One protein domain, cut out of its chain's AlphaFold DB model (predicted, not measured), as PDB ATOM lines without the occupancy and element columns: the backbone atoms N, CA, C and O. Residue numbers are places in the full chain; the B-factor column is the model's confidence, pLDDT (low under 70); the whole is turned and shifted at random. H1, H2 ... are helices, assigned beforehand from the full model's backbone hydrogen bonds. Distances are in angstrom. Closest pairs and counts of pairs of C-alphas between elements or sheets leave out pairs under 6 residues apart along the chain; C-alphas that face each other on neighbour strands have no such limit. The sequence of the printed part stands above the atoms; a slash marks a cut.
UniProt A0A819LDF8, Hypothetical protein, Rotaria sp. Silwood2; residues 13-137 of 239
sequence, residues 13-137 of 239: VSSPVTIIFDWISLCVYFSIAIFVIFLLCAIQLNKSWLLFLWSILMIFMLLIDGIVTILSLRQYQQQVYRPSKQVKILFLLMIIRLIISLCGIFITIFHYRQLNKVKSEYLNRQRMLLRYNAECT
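Overview. This is residues 13 to 137 of the 239 residues of the protein "Hypothetical protein" of Rotaria sp. Silwood2 (UniProt A0A819LDF8). Three long helices run up and down nearly along one axis as a thin, loosely joined rod, with H2 touching both H1 and H3, and H3 running far past the other two, so that its residues 117 to 137 stick out alone at one end. The chain folds back twice, through two tight turns, and H1 and H3 stay apart from each other. The printed part has 125 residues with three named helices in the order H1, H2, H3 and no named strand; its class is all helix. It is extended, with a radius of gyration of the C-alphas of 22.8 A, and the C-alphas span 83 by 28 by 18 A.

Arrangement. Begin with H1, residues 16 to 45, and go on through a tight link of 2 residues to H2, residues 48 to 79. These two form a helical hairpin, running opposite ways at a shallow tilt of 11 degrees. H1 touches H2 with residues 38 to 42 alone, and H2 touches H1 with residues 48 to 54 alone; look at the C-alphas of Ala 42 and Leu 50, the closest of the two helices, 6.2 A apart. A tight link of 5 residues then leads to H3, residues 85 to 137. H2 and H3 are also a helical hairpin, running opposite ways at a shallow tilt of 15 degrees. Here residues 48 to 62 of H2 touch residues 101 to 112 of H3, and the closest C-alphas are those of Ser 55 and Ile 105, 7.3 A apart. H1 and H3 are apart. In H1, H2 and H3 every O i to N i+4 pair is within hydrogen-bond range.

Along the chain. Find C-alpha 16 at (10.718, 2.491, -7.329); from there H1 runs 43.0 A to C-alpha 45 at (6.243, 10.245, -49.396). H2 runs 47.1 A from C-alpha 48 to C-alpha 79. H3, the longest helix with 53 residues, runs 78.6 A from C-alpha 85 to C-alpha 137 at (-1.211, 30.170, -79.268).

Size, cuts and confidence. Look for the two C-alphas farthest apart at Tyr 81 and Thr 137, 83.9 A from each other. Residues 13 to 23, of which 16 to 23 belong to H1, stand free, as do residues 77 to 86, of which 77 to 79 belong to H2, and residues 117 to 137 of H3. The body without these stretches has 83 residues and spans 45 by 23 by 17 A. The printed part has no cut, and neither link is long. The mean pLDDT of the printed part is 80.7; it is under 70 at residues 13 to 15, 17, 21, 80 to 83 and 137.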
ATOM      1  N   VAL A  13      12.840  -6.224  -8.212       55.59
ATOM      2  CA  VAL A  13      14.013  -6.125  -7.318       55.59
ATOM      3  C   VAL A  13      14.570  -4.697  -7.251       55.59
ATOM      4  O   VAL A  13      15.358  -4.358  -6.371       55.59
ATOM      5  N   SER A  14      14.162  -3.835  -8.178       56.94
ATOM      6  CA  SER A  14      14.690  -2.484  -8.314       56.94
ATOM      7  C   SER A  14      13.878  -1.482  -7.485       56.94
ATOM      8  O   SER A  14      12.662  -1.590  -7.338       56.94
ATOM      9  N   SER A  15      14.557  -0.490  -6.900       69.00
ATOM     10  CA  SER A  15      13.881   0.583  -6.164       69.00
ATOM     11  C   SER A  15      12.842   1.276  -7.067       69.00
ATOM     12  O   SER A  15      13.073   1.407  -8.274       69.00
ATOM     13  N   PRO A  16      11.727   1.794  -6.525       71.56
ATOM     14  CA  PRO A  16      10.718   2.491  -7.329       71.56
ATOM     15  C   PRO A  16      11.310   3.652  -8.148       71.56
ATOM     16  O   PRO A  16      10.834   3.954  -9.238       71.56
ATOM     17  N   VAL A  17      12.407   4.252  -7.674       68.00
ATOM     18  CA  VAL A  17      13.133   5.323  -8.372       68.00
ATOM     19  C   VAL A  17      13.835   4.817  -9.636       68.00
ATOM     20  O   VAL A  17      13.777   5.470 -10.676       68.00
ATOM     21  N   THR A  18      14.474   3.648  -9.574       72.38
ATOM     22  CA  THR A  18      15.168   3.048 -10.726       72.38
ATOM     23  C   THR A  18      14.191   2.584 -11.805       72.38
ATOM     24  O   THR A  18      14.457   2.791 -12.983       72.38
ATOM     25  N   ILE A  19      13.015   2.081 -11.411       73.75
ATOM     26  CA  ILE A  19      11.951   1.698 -12.349       73.75
ATOM     27  C   ILE A  19      11.491   2.919 -13.147       73.75
ATOM     28  O   ILE A  19      11.445   2.879 -14.373       73.75
ATOM     29  N   ILE A  20      11.209   4.037 -12.471       72.81
ATOM     30  CA  ILE A  20      10.800   5.282 -13.137       72.81
ATOM     31  C   ILE A  20      11.873   5.740 -14.137       72.81
ATOM     32  O   ILE A  20      11.543   6.167 -15.243       72.81
ATOM     33  N   PHE A  21      13.152   5.612 -13.782       68.75
ATOM     34  CA  PHE A  21      14.256   6.004 -14.654       68.75
ATOM     35  C   PHE A  21      14.341   5.145 -15.923       68.75
ATOM     36  O   PHE A  21      14.494   5.686 -17.021       68.75
ATOM     37  N   ASP A  22      14.184   3.828 -15.786       76.44
ATOM     38  CA  ASP A  22      14.195   2.891 -16.911       76.44
ATOM     39  C   ASP A  22      13.004   3.127 -17.849       76.44
ATOM     40  O   ASP A  22      13.175   3.154 -19.068       76.44
ATOM     41  N   TRP A  23      11.816   3.408 -17.303       77.88
ATOM     42  CA  TRP A  23      10.638   3.766 -18.100       77.88
ATOM     43  C   TRP A  23      10.821   5.083 -18.855       77.88
ATOM     44  O   TRP A  23      10.507   5.156 -20.043       77.88
ATOM     45  N   ILE A  24      11.382   6.112 -18.213       74.81
ATOM     46  CA  ILE A  24      11.693   7.384 -18.884       74.81
ATOM     47  C   ILE A  24      12.710   7.158 -20.008       74.81
ATOM     48  O   ILE A  24      12.572   7.720 -21.094       74.81
ATOM     49  N   SER A  25      13.733   6.338 -19.763       73.88
ATOM     50  CA  SER A  25      14.746   5.993 -20.762       73.88
ATOM     51  C   SER A  25      14.122   5.274 -21.963       73.88
ATOM     52  O   SER A  25      14.310   5.699 -23.104       73.88
ATOM     53  N   LEU A  26      13.294   4.254 -21.713       81.06
ATOM     54  CA  LEU A  26      12.571   3.505 -22.742       81.06
ATOM     55  C   LEU A  26      11.664   4.419 -23.580       81.06
ATOM     56  O   LEU A  26      11.706   4.354 -24.808       81.06
ATOM     57  N   CYS A  27      10.897   5.306 -22.938       77.06
ATOM     58  CA  CYS A  27      10.035   6.275 -23.621       77.06
ATOM     59  C   CYS A  27      10.829   7.199 -24.552       77.06
ATOM     60  O   CYS A  27      10.377   7.493 -25.661       77.06
ATOM     61  N   VAL A  28      12.029   7.620 -24.145       75.06
ATOM     62  CA  VAL A  28      12.894   8.460 -24.982       75.06
ATOM     63  C   VAL A  28      13.433   7.691 -26.181       75.06
ATOM     64  O   VAL A  28      13.331   8.184 -27.303       75.06
ATOM     65  N   TYR A  29      13.945   6.474 -25.987       79.88
ATOM     66  CA  TYR A  29      14.415   5.653 -27.108       79.88
ATOM     67  C   TYR A  29      13.291   5.327 -28.091       79.88
ATOM     68  O   TYR A  29      13.488   5.416 -29.303       79.88
ATOM     69  N   PHE A  30      12.100   5.017 -27.581       80.62
ATOM     70  CA  PHE A  30      10.924   4.768 -28.406       80.62
ATOM     71  C   PHE A  30      10.511   6.017 -29.197       80.62
ATOM     72  O   PHE A  30      10.243   5.927 -30.394       80.62
ATOM     73  N   SER A  31      10.556   7.198 -28.572       77.06
ATOM     74  CA  SER A  31      10.268   8.473 -29.242       77.06
ATOM     75  C   SER A  31      11.277   8.786 -30.353       77.06
ATOM     76  O   SER A  31      10.885   9.206 -31.441       77.06
ATOM     77  N   ILE A  32      12.567   8.525 -30.121       77.69
ATOM     78  CA  ILE A  32      13.621   8.696 -31.133       77.69
ATOM     79  C   ILE A  32      13.437   7.702 -32.288       77.69
ATOM     80  O   ILE A  32      13.545   8.086 -33.451       77.69
ATOM     81  N   ALA A  33      13.125   6.436 -32.001       83.94
ATOM     82  CA  ALA A  33      12.894   5.429 -33.035       83.94
ATOM     83  C   ALA A  33      11.684   5.786 -33.914       83.94
ATOM     84  O   ALA A  33      11.786   5.768 -35.142       83.94
ATOM     85  N   ILE A  34      10.565   6.191 -33.299       82.12
ATOM     86  CA  ILE A  34       9.388   6.685 -34.024       82.12
ATOM     87  C   ILE A  34       9.748   7.907 -34.866       82.12
ATOM     88  O   ILE A  34       9.324   7.981 -36.018       82.12
ATOM     89  N   PHE A  35      10.545   8.839 -34.334       77.38
ATOM     90  CA  PHE A  35      11.011  10.002 -35.088       77.38
ATOM     91  C   PHE A  35      11.765   9.599 -36.353       77.38
ATOM     92  O   PHE A  35      11.417  10.067 -37.433       77.38
ATOM     93  N   VAL A  36      12.760   8.716 -36.238       81.12
ATOM     94  CA  VAL A  36      13.558   8.277 -37.390       81.12
ATOM     95  C   VAL A  36      12.665   7.615 -38.441       81.12
ATOM     96  O   VAL A  36      12.766   7.946 -39.621       81.12
ATOM     97  N   ILE A  37      11.735   6.748 -38.024       86.75
ATOM     98  CA  ILE A  37      10.783   6.100 -38.936       86.75
ATOM     99  C   ILE A  37       9.903   7.141 -39.634       86.75
ATOM    100  O   ILE A  37       9.755   7.100 -40.855       86.75
ATOM    101  N   PHE A  38       9.346   8.103 -38.894       79.88
ATOM    102  CA  PHE A  38       8.498   9.149 -39.467       79.88
ATOM    103  C   PHE A  38       9.262  10.071 -40.413       79.88
ATOM    104  O   PHE A  38       8.727  10.430 -41.459       79.88
ATOM    105  N   LEU A  39      10.501  10.432 -40.077       78.25
ATOM    106  CA  LEU A  39      11.364  11.252 -40.920       78.25
ATOM    107  C   LEU A  39      11.647  10.540 -42.246       78.25
ATOM    108  O   LEU A  39      11.466  11.129 -43.311       78.25
ATOM    109  N   LEU A  40      12.006   9.255 -42.191       84.12
ATOM    110  CA  LEU A  40      12.200   8.426 -43.382       84.12
ATOM    111  C   LEU A  40      10.913   8.331 -44.212       84.12
ATOM    112  O   LEU A  40      10.952   8.506 -45.428       84.12
ATOM    113  N   CYS A  41       9.761   8.135 -43.564       84.31
ATOM    114  CA  CYS A  41       8.460   8.071 -44.233       84.31
ATOM    115  C   CYS A  41       8.081   9.410 -44.890       84.31
ATOM    116  O   CYS A  41       7.577   9.440 -46.012       84.31
ATOM    117  N   ALA A  42       8.356  10.532 -44.222       80.12
ATOM    118  CA  ALA A  42       8.091  11.869 -44.737       80.12
ATOM    119  C   ALA A  42       8.959  12.197 -45.960       80.12
ATOM    120  O   ALA A  42       8.447  12.756 -46.933       80.12
ATOM    121  N   ILE A  43      10.241  11.811 -45.924       78.44
ATOM    122  CA  ILE A  43      11.169  11.947 -47.055       78.44
ATOM    123  C   ILE A  43      10.680  11.103 -48.238       78.44
ATOM    124  O   ILE A  43      10.587  11.618 -49.349       78.44
ATOM    125  N   GLN A  44      10.306   9.842 -48.001       85.88
ATOM    126  CA  GLN A  44       9.831   8.930 -49.049       85.88
ATOM    127  C   GLN A  44       8.523   9.398 -49.698       85.88
ATOM    128  O   GLN A  44       8.370   9.348 -50.916       85.88
ATOM    129  N   LEU A  45       7.569   9.877 -48.899       88.12
ATOM    130  CA  LEU A  45       6.243  10.245 -49.396       88.12
ATOM    131  C   LEU A  45       6.176  11.668 -49.968       88.12
ATOM    132  O   LEU A  45       5.166  12.009 -50.584       88.12
ATOM    133  N   ASN A  46       7.197  12.506 -49.740       82.44
ATOM    134  CA  ASN A  46       7.250  13.920 -50.140       82.44
ATOM    135  C   ASN A  46       5.966  14.705 -49.779       82.44
ATOM    136  O   ASN A  46       5.503  15.597 -50.495       82.44
ATOM    137  N   LYS A  47       5.333  14.331 -48.659       83.12
ATOM    138  CA  LYS A  47       4.061  14.898 -48.196       83.12
ATOM    139  C   LYS A  47       4.333  15.928 -47.105       83.12
ATOM    140  O   LYS A  47       4.493  15.589 -45.936       83.12
ATOM    141  N   SER A  48       4.311  17.206 -47.479       79.69
ATOM    142  CA  SER A  48       4.559  18.334 -46.566       79.69
ATOM    143  C   SER A  48       3.584  18.411 -45.384       79.69
ATOM    144  O   SER A  48       3.946  18.907 -44.322       79.69
ATOM    145  N   TRP A  49       2.354  17.906 -45.535       83.12
ATOM    146  CA  TRP A  49       1.376  17.867 -44.440       83.12
ATOM    147  C   TRP A  49       1.756  16.855 -43.348       83.12
ATOM    148  O   TRP A  49       1.442  17.076 -42.182       83.12
ATOM    149  N   LEU A  50       2.472  15.781 -43.707       81.94
ATOM    150  CA  LEU A  50       2.937  14.775 -42.754       81.94
ATOM    151  C   LEU A  50       3.996  15.375 -41.818       81.94
ATOM    152  O   LEU A  50       3.953  15.154 -40.613       81.94
ATOM    153  N   LEU A  51       4.893  16.203 -42.369       78.50
ATOM    154  CA  LEU A  51       5.878  16.970 -41.597       78.50
ATOM    155  C   LEU A  51       5.202  17.959 -40.641       78.50
ATOM    156  O   LEU A  51       5.642  18.115 -39.506       78.50
ATOM    157  N   PHE A  52       4.113  18.600 -41.077       80.31
ATOM    158  CA  PHE A  52       3.351  19.518 -40.231       80.31
ATOM    159  C   PHE A  52       2.671  18.789 -39.065       80.31
ATOM    160  O   PHE A  52       2.858  19.181 -37.914       80.31
ATOM    161  N   LEU A  53       1.954  17.693 -39.339       84.31
ATOM    162  CA  LEU A  53       1.334  16.869 -38.296       84.31
ATOM    163  C   LEU A  53       2.382  16.352 -37.299       84.31
ATOM    164  O   LEU A  53       2.170  16.393 -36.090       84.31
ATOM    165  N   TRP A  54       3.537  15.927 -37.806       80.56
ATOM    166  CA  TRP A  54       4.642  15.464 -36.978       80.56
ATOM    167  C   TRP A  54       5.214  16.582 -36.091       80.56
ATOM    168  O   TRP A  54       5.452  16.359 -34.907       80.56
ATOM    169  N   SER A  55       5.354  17.806 -36.614       81.00
ATOM    170  CA  SER A  55       5.791  18.953 -35.807       81.00
ATOM    171  C   SER A  55       4.832  19.250 -34.648       81.00
ATOM    172  O   SER A  55       5.282  19.514 -33.535       81.00
ATOM    173  N   ILE A  56       3.518  19.117 -34.870       84.19
ATOM    174  CA  ILE A  56       2.504  19.274 -33.818       84.19
ATOM    175  C   ILE A  56       2.659  18.182 -32.757       84.19
ATOM    176  O   ILE A  56       2.668  18.486 -31.565       84.19
ATOM    177  N   LEU A  57       2.822  16.923 -33.177       83.12
ATOM    178  CA  LEU A  57       3.035  15.804 -32.256       83.12
ATOM    179  C   LEU A  57       4.288  16.007 -31.397       83.12
ATOM    180  O   LEU A  57       4.241  15.778 -30.191       83.12
ATOM    181  N   MET A  58       5.381  16.501 -31.980       78.31
ATOM    182  CA  MET A  58       6.604  16.801 -31.231       78.31
ATOM    183  C   MET A  58       6.410  17.897 -30.195       78.31
ATOM    184  O   MET A  58       6.880  17.753 -29.071       78.31
ATOM    185  N   ILE A  59       5.694  18.968 -30.543       81.19
ATOM    186  CA  ILE A  59       5.366  20.032 -29.589       81.19
ATOM    187  C   ILE A  59       4.548  19.459 -28.426       81.19
ATOM    188  O   ILE A  59       4.830  19.768 -27.271       81.19
ATOM    189  N   PHE A  60       3.578  18.589 -28.711       84.25
ATOM    190  CA  PHE A  60       2.752  17.965 -27.678       84.25
ATOM    191  C   PHE A  60       3.565  17.053 -26.748       84.25
ATOM    192  O   PHE A  60       3.433  17.152 -25.530       84.25
ATOM    193  N   MET A  61       4.461  16.227 -27.298       78.56
ATOM    194  CA  MET A  61       5.367  15.385 -26.503       78.56
ATOM    195  C   MET A  61       6.292  16.230 -25.617       78.56
ATOM    196  O   MET A  61       6.474  15.921 -24.443       78.56
ATOM    197  N   LEU A  62       6.807  17.343 -26.142       78.25
ATOM    198  CA  LEU A  62       7.661  18.279 -25.406       78.25
ATOM    199  C   LEU A  62       6.897  18.962 -24.258       78.25
ATOM    200  O   LEU A  62       7.442  19.141 -23.171       78.25
ATOM    201  N   LEU A  63       5.620  19.299 -24.471       83.81
ATOM    202  CA  LEU A  63       4.746  19.826 -23.421       83.81
ATOM    203  C   LEU A  63       4.490  18.790 -22.321       83.81
ATOM    204  O   LEU A  63       4.584  19.137 -21.145       83.81
ATOM    205  N   ILE A  64       4.207  17.533 -22.683       82.56
ATOM    206  CA  ILE A  64       4.020  16.447 -21.709       82.56
ATOM    207  C   ILE A  64       5.295  16.251 -20.888       82.56
ATOM    208  O   ILE A  64       5.224  16.261 -19.660       82.56
ATOM    209  N   ASP A  65       6.454  16.143 -21.540       77.31
ATOM    210  CA  ASP A  65       7.745  16.015 -20.859       77.31
ATOM    211  C   ASP A  65       8.001  17.203 -19.923       77.31
ATOM    212  O   ASP A  65       8.425  17.021 -18.778       77.31
ATOM    213  N   GLY A  66       7.683  18.423 -20.363       80.62
ATOM    214  CA  GLY A  66       7.762  19.625 -19.536       80.62
ATOM    215  C   GLY A  66       6.885  19.531 -18.285       80.62
ATOM    216  O   GLY A  66       7.367  19.772 -17.177       80.62
ATOM    217  N   ILE A  67       5.622  19.118 -18.435       83.50
ATOM    218  CA  ILE A  67       4.677  18.951 -17.321       83.50
ATOM    219  C   ILE A  67       5.165  17.876 -16.349       83.50
ATOM    220  O   ILE A  67       5.225  18.131 -15.146       83.50
ATOM    221  N   VAL A  68       5.557  16.701 -16.850       80.38
ATOM    222  CA  VAL A  68       6.096  15.608 -16.026       80.38
ATOM    223  C   VAL A  68       7.313  16.092 -15.249       80.38
ATOM    224  O   VAL A  68       7.435  15.811 -14.056       80.38
ATOM    225  N   THR A  69       8.180  16.882 -15.876       77.31
ATOM    226  CA  THR A  69       9.380  17.392 -15.212       77.31
ATOM    227  C   THR A  69       9.055  18.424 -14.134       77.31
ATOM    228  O   THR A  69       9.621  18.362 -13.044       77.31
ATOM    229  N   ILE A  70       8.099  19.325 -14.380       83.12
ATOM    230  CA  ILE A  70       7.622  20.285 -13.372       83.12
ATOM    231  C   ILE A  70       6.993  19.550 -12.182       83.12
ATOM    232  O   ILE A  70       7.280  19.881 -11.031       83.12
ATOM    233  N   LEU A  71       6.171  18.528 -12.438       82.62
ATOM    234  CA  LEU A  71       5.568  17.703 -11.387       82.62
ATOM    235  C   LEU A  71       6.633  16.951 -10.583       82.62
ATOM    236  O   LEU A  71       6.581  16.953  -9.352       82.62
ATOM    237  N   SER A  72       7.630  16.385 -11.267       77.94
ATOM    238  CA  SER A  72       8.768  15.699 -10.643       77.94
ATOM    239  C   SER A  72       9.563  16.651  -9.751       77.94
ATOM    240  O   SER A  72       9.882  16.321  -8.612       77.94
ATOM    241  N   LEU A  73       9.834  17.866 -10.238       78.88
ATOM    242  CA  LEU A  73      10.541  18.898  -9.484       78.88
ATOM    243  C   LEU A  73       9.754  19.314  -8.236       78.88
ATOM    244  O   LEU A  73      10.335  19.451  -7.161       78.88
ATOM    245  N   ARG A  74       8.430  19.469  -8.361       82.44
ATOM    246  CA  ARG A  74       7.544  19.827  -7.246       82.44
ATOM    247  C   ARG A  74       7.505  18.736  -6.178       82.44
ATOM    248  O   ARG A  74       7.606  19.054  -4.996       82.44
ATOM    249  N   GLN A  75       7.406  17.466  -6.576       80.31
ATOM    250  CA  GLN A  75       7.488  16.336  -5.644       80.31
ATOM    251  C   GLN A  75       8.850  16.287  -4.943       80.31
ATOM    252  O   GLN A  75       8.919  16.086  -3.733       80.31
ATOM    253  N   TYR A  76       9.935  16.547  -5.678       70.75
ATOM    254  CA  TYR A  76      11.281  16.532  -5.112       70.75
ATOM    255  C   TYR A  76      11.504  17.661  -4.096       70.75
ATOM    256  O   TYR A  76      12.088  17.432  -3.036       70.75
ATOM    257  N   GLN A  77      10.994  18.867  -4.377       78.38
ATOM    258  CA  GLN A  77      11.043  19.993  -3.435       78.38
ATOM    259  C   GLN A  77      10.321  19.692  -2.116       78.38
ATOM    260  O   GLN A  77      10.725  20.206  -1.077       78.38
ATOM    261  N   GLN A  78       9.284  18.850  -2.138       80.75
ATOM    262  CA  GLN A  78       8.555  18.463  -0.930       80.75
ATOM    263  C   GLN A  78       9.292  17.414  -0.084       80.75
ATOM    264  O   GLN A  78       9.046  17.338   1.116       80.75
ATOM    265  N   GLN A  79      10.191  16.617  -0.675       71.69
ATOM    266  CA  GLN A  79      10.812  15.480   0.013       71.69
ATOM    267  C   GLN A  79      12.193  15.761   0.622       71.69
ATOM    268  O   GLN A  79      12.585  15.044   1.541       71.69
ATOM    269  N   VAL A  80      12.959  16.756   0.153       56.72
ATOM    270  CA  VAL A  80      14.368  16.896   0.575       56.72
ATOM    271  C   VAL A  80      14.795  18.363   0.732       56.72
ATOM    272  O   VAL A  80      14.952  19.085  -0.246       56.72
ATOM    273  N   TYR A  81      15.088  18.792   1.969       64.94
ATOM    274  CA  TYR A  81      15.569  20.154   2.288       64.94
ATOM    275  C   TYR A  81      17.061  20.392   1.952       64.94
ATOM    276  O   TYR A  81      17.580  21.493   2.126       64.94
ATOM    277  N   ARG A  82      17.793  19.378   1.464       69.31
ATOM    278  CA  ARG A  82      19.188  19.517   1.001       69.31
ATOM    279  C   ARG A  82      19.346  19.076  -0.458       69.31
ATOM    280  O   ARG A  82      19.191  17.889  -0.742       69.31
ATOM    281  N   PRO A  83      19.726  19.977  -1.381       63.81
ATOM    282  CA  PRO A  83      19.948  19.606  -2.772       63.81
ATOM    283  C   PRO A  83      21.152  18.660  -2.876       63.81
ATOM    284  O   PRO A  83      22.299  19.054  -2.654       63.81
ATOM    285  N   SER A  84      20.891  17.396  -3.208       79.81
ATOM    286  CA  SER A  84      21.941  16.411  -3.468       79.81
ATOM    287  C   SER A  84      22.581  16.668  -4.841       79.81
ATOM    288  O   SER A  84      21.968  17.250  -5.741       79.81
ATOM    289  N   LYS A  85      23.825  16.210  -5.040       82.75
ATOM    290  CA  LYS A  85      24.526  16.307  -6.336       82.75
ATOM    291  C   LYS A  85      23.720  15.691  -7.496       82.75
ATOM    292  O   LYS A  85      23.869  16.138  -8.628       82.75
ATOM    293  N   GLN A  86      22.837  14.728  -7.218       75.94
ATOM    294  CA  GLN A  86      22.006  14.068  -8.231       75.94
ATOM    295  C   GLN A  86      20.973  15.014  -8.863       75.94
ATOM    296  O   GLN A  86      20.728  14.926 -10.063       75.94
ATOM    297  N   VAL A  87      20.440  15.978  -8.103       77.75
ATOM    298  CA  VAL A  87      19.466  16.959  -8.619       77.75
ATOM    299  C   VAL A  87      20.095  17.843  -9.694       77.75
ATOM    300  O   VAL A  87      19.469  18.138 -10.710       77.75
ATOM    301  N   LYS A  88      21.366  18.223  -9.512       82.00
ATOM    302  CA  LYS A  88      22.098  19.038 -10.491       82.00
ATOM    303  C   LYS A  88      22.307  18.291 -11.811       82.00
ATOM    304  O   LYS A  88      22.179  18.892 -12.871       82.00
ATOM    305  N   ILE A  89      22.591  16.988 -11.746       81.88
ATOM    306  CA  ILE A  89      22.775  16.143 -12.935       81.88
ATOM    307  C   ILE A  89      21.447  15.977 -13.682       81.88
ATOM    308  O   ILE A  89      21.410  16.143 -14.898       81.88
ATOM    309  N   LEU A  90      20.349  15.721 -12.964       77.75
ATOM    310  CA  LEU A  90      19.005  15.643 -13.545       77.75
ATOM    311  C   LEU A  90      18.612  16.939 -14.264       77.75
ATOM    312  O   LEU A  90      18.134  16.903 -15.397       77.75
ATOM    313  N   PHE A  91      18.868  18.085 -13.634       78.62
ATOM    314  CA  PHE A  91      18.594  19.389 -14.230       78.62
ATOM    315  C   PHE A  91      19.435  19.645 -15.490       78.62
ATOM    316  O   PHE A  91      18.919  20.136 -16.492       78.62
ATOM    317  N   LEU A  92      20.715  19.256 -15.483       84.75
ATOM    318  CA  LEU A  92      21.577  19.366 -16.660       84.75
ATOM    319  C   LEU A  92      21.075  18.487 -17.817       84.75
ATOM    320  O   LEU A  92      20.985  18.958 -18.949       84.75
ATOM    321  N   LEU A  93      20.702  17.233 -17.539       79.00
ATOM    322  CA  LEU A  93      20.135  16.325 -18.543       79.00
ATOM    323  C   LEU A  93      18.830  16.871 -19.138       79.00
ATOM    324  O   LEU A  93      18.600  16.735 -20.339       79.00
ATOM    325  N   MET A  94      18.006  17.532 -18.323       77.38
ATOM    326  CA  MET A  94      16.789  18.203 -18.778       77.38
ATOM    327  C   MET A  94      17.101  19.345 -19.754       77.38
ATOM    328  O   MET A  94      16.488  19.425 -20.817       77.38
ATOM    329  N   ILE A  95      18.083  20.196 -19.433       82.50
ATOM    330  CA  ILE A  95      18.514  21.281 -20.326       82.50
ATOM    331  C   ILE A  95      19.022  20.714 -21.655       82.50
ATOM    332  O   ILE A  95      18.629  21.193 -22.716       82.50
ATOM    333  N   ILE A  96      19.848  19.667 -21.613       81.94
ATOM    334  CA  ILE A  96      20.376  19.027 -22.825       81.94
ATOM    335  C   ILE A  96      19.231  18.488 -23.695       81.94
ATOM    336  O   ILE A  96      19.217  18.728 -24.902       81.94
ATOM    337  N   ARG A  97      18.237  17.817 -23.098       76.88
ATOM    338  CA  ARG A  97      17.051  17.328 -23.824       76.88
ATOM    339  C   ARG A  97      16.263  18.459 -24.479       76.88
ATOM    340  O   ARG A  97      15.884  18.334 -25.643       76.88
ATOM    341  N   LEU A  98      16.053  19.563 -23.765       79.75
ATOM    342  CA  LEU A  98      15.368  20.736 -24.304       79.75
ATOM    343  C   LEU A  98      16.115  21.303 -25.521       79.75
ATOM    344  O   LEU A  98      15.493  21.564 -26.548       79.75
ATOM    345  N   ILE A  99      17.441  21.438 -25.431       83.50
ATOM    346  CA  ILE A  99      18.281  21.947 -26.525       83.50
ATOM    347  C   ILE A  99      18.192  21.034 -27.753       83.50
ATOM    348  O   ILE A  99      17.949  21.524 -28.853       83.50
ATOM    349  N   ILE A 100      18.330  19.713 -27.576       80.62
ATOM    350  CA  ILE A 100      18.232  18.743 -28.681       80.62
ATOM    351  C   ILE A 100      16.863  18.841 -29.366       80.62
ATOM    352  O   ILE A 100      16.781  18.859 -30.596       80.62
ATOM    353  N   SER A 101      15.794  18.955 -28.577       77.75
ATOM    354  CA  SER A 101      14.436  19.072 -29.105       77.75
ATOM    355  C   SER A 101      14.231  20.370 -29.896       77.75
ATOM    356  O   SER A 101      13.729  20.347 -31.023       77.75
ATOM    357  N   LEU A 102      14.714  21.501 -29.370       80.31
ATOM    358  CA  LEU A 102      14.689  22.785 -30.075       80.31
ATOM    359  C   LEU A 102      15.489  22.728 -31.383       80.31
ATOM    360  O   LEU A 102      14.997  23.192 -32.412       80.31
ATOM    361  N   CYS A 103      16.673  22.110 -31.387       83.94
ATOM    362  CA  CYS A 103      17.450  21.894 -32.609       83.94
ATOM    363  C   CYS A 103      16.667  21.087 -33.658       83.94
ATOM    364  O   CYS A 103      16.664  21.463 -34.829       83.94
ATOM    365  N   GLY A 104      15.951  20.031 -33.256       78.81
ATOM    366  CA  GLY A 104      15.096  19.255 -34.162       78.81
ATOM    367  C   GLY A 104      13.972  20.088 -34.792       78.81
ATOM    368  O   GLY A 104      13.709  19.990 -35.998       78.81
ATOM    369  N   ILE A 105      13.351  20.972 -34.008       80.56
ATOM    370  CA  ILE A 105      12.329  21.910 -34.499       80.56
ATOM    371  C   ILE A 105      12.942  22.902 -35.499       80.56
ATOM    372  O   ILE A 105      12.391  23.128 -36.575       80.56
ATOM    373  N   PHE A 106      14.117  23.458 -35.202       82.56
ATOM    374  CA  PHE A 106      14.806  24.365 -36.123       82.56
ATOM    375  C   PHE A 106      15.162  23.694 -37.454       82.56
ATOM    376  O   PHE A 106      14.911  24.274 -38.512       82.56
ATOM    377  N   ILE A 107      15.687  22.465 -37.421       82.88
ATOM    378  CA  ILE A 107      16.034  21.695 -38.625       82.88
ATOM    379  C   ILE A 107      14.784  21.429 -39.475       82.88
ATOM    380  O   ILE A 107      14.807  21.625 -40.691       82.88
ATOM    381  N   THR A 108      13.667  21.041 -38.853       80.69
ATOM    382  CA  THR A 108      12.415  20.794 -39.585       80.69
ATOM    383  C   THR A 108      11.822  22.062 -40.193       80.69
ATOM    384  O   THR A 108      11.423  22.038 -41.358       80.69
ATOM    385  N   ILE A 109      11.836  23.190 -39.476       84.81
ATOM    386  CA  ILE A 109      11.417  24.490 -40.024       84.81
ATOM    387  C   ILE A 109      12.320  24.904 -41.191       84.81
ATOM    388  O   ILE A 109      11.823  25.374 -42.218       84.81
ATOM    389  N   PHE A 110      13.635  24.722 -41.060       84.88
ATOM    390  CA  PHE A 110      14.590  25.046 -42.115       84.88
ATOM    391  C   PHE A 110      14.324  24.225 -43.383       84.88
ATOM    392  O   PHE A 110      14.159  24.801 -44.461       84.88
ATOM    393  N   HIS A 111      14.182  22.901 -43.260       81.56
ATOM    394  CA  HIS A 111      13.846  22.036 -44.394       81.56
ATOM    395  C   HIS A 111      12.498  22.388 -45.018       81.56
ATOM    396  O   HIS A 111      12.388  22.454 -46.242       81.56
ATOM    397  N   TYR A 112      11.487  22.677 -44.199       82.06
ATOM    398  CA  TYR A 112      10.178  23.100 -44.685       82.06
ATOM    399  C   TYR A 112      10.262  24.392 -45.514       82.06
ATOM    400  O   TYR A 112       9.680  24.477 -46.597       82.06
ATOM    401  N   ARG A 113      11.038  25.386 -45.057       85.75
ATOM    402  CA  ARG A 113      11.267  26.635 -45.802       85.75
ATOM    403  C   ARG A 113      11.968  26.391 -47.135       85.75
ATOM    404  O   ARG A 113      11.539  26.951 -48.143       85.75
ATOM    405  N   GLN A 114      12.998  25.546 -47.156       86.44
ATOM    406  CA  GLN A 114      13.706  25.206 -48.394       86.44
ATOM    407  C   GLN A 114      12.780  24.511 -49.399       86.44
ATOM    408  O   GLN A 114      12.731  24.888 -50.569       86.44
ATOM    409  N   LEU A 115      11.973  23.559 -48.931       84.69
ATOM    410  CA  LEU A 115      11.048  22.812 -49.781       84.69
ATOM    411  C   LEU A 115       9.951  23.721 -50.362       84.69
ATOM    412  O   LEU A 115       9.616  23.624 -51.543       84.69
ATOM    413  N   ASN A 116       9.455  24.678 -49.571       84.06
ATOM    414  CA  ASN A 116       8.513  25.689 -50.051       84.06
ATOM    415  C   ASN A 116       9.131  26.655 -51.069       84.06
ATOM    416  O   ASN A 116       8.436  27.048 -52.007       84.06
ATOM    417  N   LYS A 117      10.412  27.013 -50.922       91.62
ATOM    418  CA  LYS A 117      11.122  27.855 -51.896       91.62
ATOM    419  C   LYS A 117      11.252  27.154 -53.251       91.62
ATOM    420  O   LYS A 117      10.911  27.730 -54.277       91.62
ATOM    421  N   VAL A 118      11.647  25.881 -53.260       90.88
ATOM    422  CA  VAL A 118      11.728  25.092 -54.504       90.88
ATOM    423  C   VAL A 118      10.346  24.942 -55.148       90.88
ATOM    424  O   VAL A 118      10.188  25.113 -56.358       90.88
ATOM    425  N   LYS A 119       9.311  24.676 -54.340       89.38
ATOM    426  CA  LYS A 119       7.934  24.551 -54.832       89.38
ATOM    427  C   LYS A 119       7.410  25.857 -55.438       89.38
ATOM    428  O   LYS A 119       6.721  25.812 -56.458       89.38
ATOM    429  N   SER A 120       7.715  27.009 -54.836       93.00
ATOM    430  CA  SER A 120       7.280  28.308 -55.357       93.00
ATOM    431  C   SER A 120       7.982  28.659 -56.669       93.00
ATOM    432  O   SER A 120       7.316  29.108 -57.601       93.00
ATOM    433  N   GLU A 121       9.281  28.377 -56.795       94.50
ATOM    434  CA  GLU A 121      10.029  28.553 -58.045       94.50
ATOM    435  C   GLU A 121       9.478  27.668 -59.169       94.50
ATOM    436  O   GLU A 121       9.261  28.148 -60.285       94.50
ATOM    437  N   TYR A 122       9.179  26.400 -58.872       92.62
ATOM    438  CA  TYR A 122       8.574  25.481 -59.834       92.62
ATOM    439  C   TYR A 122       7.197  25.969 -60.312       92.62
ATOM    440  O   TYR A 122       6.946  26.037 -61.518       92.62
ATOM    441  N   LEU A 123       6.323  26.383 -59.387       94.50
ATOM    442  CA  LEU A 123       5.013  26.954 -59.724       94.50
ATOM    443  C   LEU A 123       5.138  28.237 -60.551       94.50
ATOM    444  O   LEU A 123       4.359  28.450 -61.481       94.50
ATOM    445  N   ASN A 124       6.121  29.088 -60.247       95.25
ATOM    446  CA  ASN A 124       6.345  30.316 -60.998       95.25
ATOM    447  C   ASN A 124       6.828  30.020 -62.429       95.25
ATOM    448  O   ASN A 124       6.327  30.619 -63.379       95.25
ATOM    449  N   ARG A 125       7.721  29.033 -62.609       92.56
ATOM    450  CA  ARG A 125       8.126  28.548 -63.941       92.56
ATOM    451  C   ARG A 125       6.945  27.992 -64.731       92.56
ATOM    452  O   ARG A 125       6.775  28.359 -65.888       92.56
ATOM    453  N   GLN A 126       6.097  27.168 -64.114       93.25
ATOM    454  CA  GLN A 126       4.888  26.664 -64.774       93.25
ATOM    455  C   GLN A 126       3.939  27.793 -65.183       93.25
ATOM    456  O   GLN A 126       3.416  27.787 -66.295       93.25
ATOM    457  N   ARG A 127       3.746  28.799 -64.320       93.44
ATOM    458  CA  ARG A 127       2.923  29.972 -64.637       93.44
ATOM    459  C   ARG A 127       3.497  30.771 -65.808       93.44
ATOM    460  O   ARG A 127       2.728  31.206 -66.661       93.44
ATOM    461  N   MET A 128       4.818  30.948 -65.871       93.38
ATOM    462  CA  MET A 128       5.475  31.599 -67.009       93.38
ATOM    463  C   MET A 128       5.291  30.803 -68.306       93.38
ATOM    464  O   MET A 128       4.930  31.393 -69.318       93.38
ATOM    465  N   LEU A 129       5.450  29.476 -68.273       92.25
ATOM    466  CA  LEU A 129       5.228  28.616 -69.443       92.25
ATOM    467  C   LEU A 129       3.773  28.652 -69.928       92.25
ATOM    468  O   LEU A 129       3.528  28.708 -71.129       92.25
ATOM    469  N   LEU A 130       2.803  28.658 -69.008       92.06
ATOM    470  CA  LEU A 130       1.386  28.790 -69.355       92.06
ATOM    471  C   LEU A 130       1.076  30.143 -70.003       92.06
ATOM    472  O   LEU A 130       0.352  30.175 -70.994       92.06
ATOM    473  N   ARG A 131       1.641  31.244 -69.485       87.81
ATOM    474  CA  ARG A 131       1.503  32.579 -70.095       87.81
ATOM    475  C   ARG A 131       2.117  32.624 -71.488       87.81
ATOM    476  O   ARG A 131       1.438  33.014 -72.425       87.81
ATOM    477  N   TYR A 132       3.348  32.139 -71.628       86.94
ATOM    478  CA  TYR A 132       4.039  32.081 -72.913       86.94
ATOM    479  C   TYR A 132       3.254  31.267 -73.950       86.94
ATOM    480  O   TYR A 132       3.067  31.711 -75.079       86.94
ATOM    481  N   ASN A 133       2.734  30.097 -73.561       88.44
ATOM    482  CA  ASN A 133       1.908  29.280 -74.444       88.44
ATOM    483  C   ASN A 133       0.599  29.981 -74.809       88.44
ATOM    484  O   ASN A 133       0.215  29.930 -75.971       88.44
ATOM    485  N   ALA A 134      -0.077  30.650 -73.871       85.75
ATOM    486  CA  ALA A 134      -1.290  31.414 -74.168       85.75
ATOM    487  C   ALA A 134      -1.019  32.571 -75.148       85.75
ATOM    488  O   ALA A 134      -1.779  32.756 -76.093       85.75
ATOM    489  N   GLU A 135       0.093  33.287 -74.976       83.06
ATOM    490  CA  GLU A 135       0.509  34.374 -75.870       83.06
ATOM    491  C   GLU A 135       0.877  33.850 -77.270       83.06
ATOM    492  O   GLU A 135       0.417  34.399 -78.267       83.06
ATOM    493  N   CYS A 136       1.626  32.745 -77.363       76.44
ATOM    494  CA  CYS A 136       2.046  32.165 -78.646       76.44
ATOM    495  C   CYS A 136       0.926  31.424 -79.395       76.44
ATOM    496  O   CYS A 136       0.984  31.293 -80.616       76.44
ATOM    497  N   THR A 137      -0.062  30.882 -78.675       69.50
ATOM    498  CA  THR A 137      -1.211  30.170 -79.268       69.50
ATOM    499  C   THR A 137      -2.394  31.073 -79.551       69.50
ATOM    500  O   THR A 137      -3.261  30.672 -80.325       69.50
TER     501      THR A 137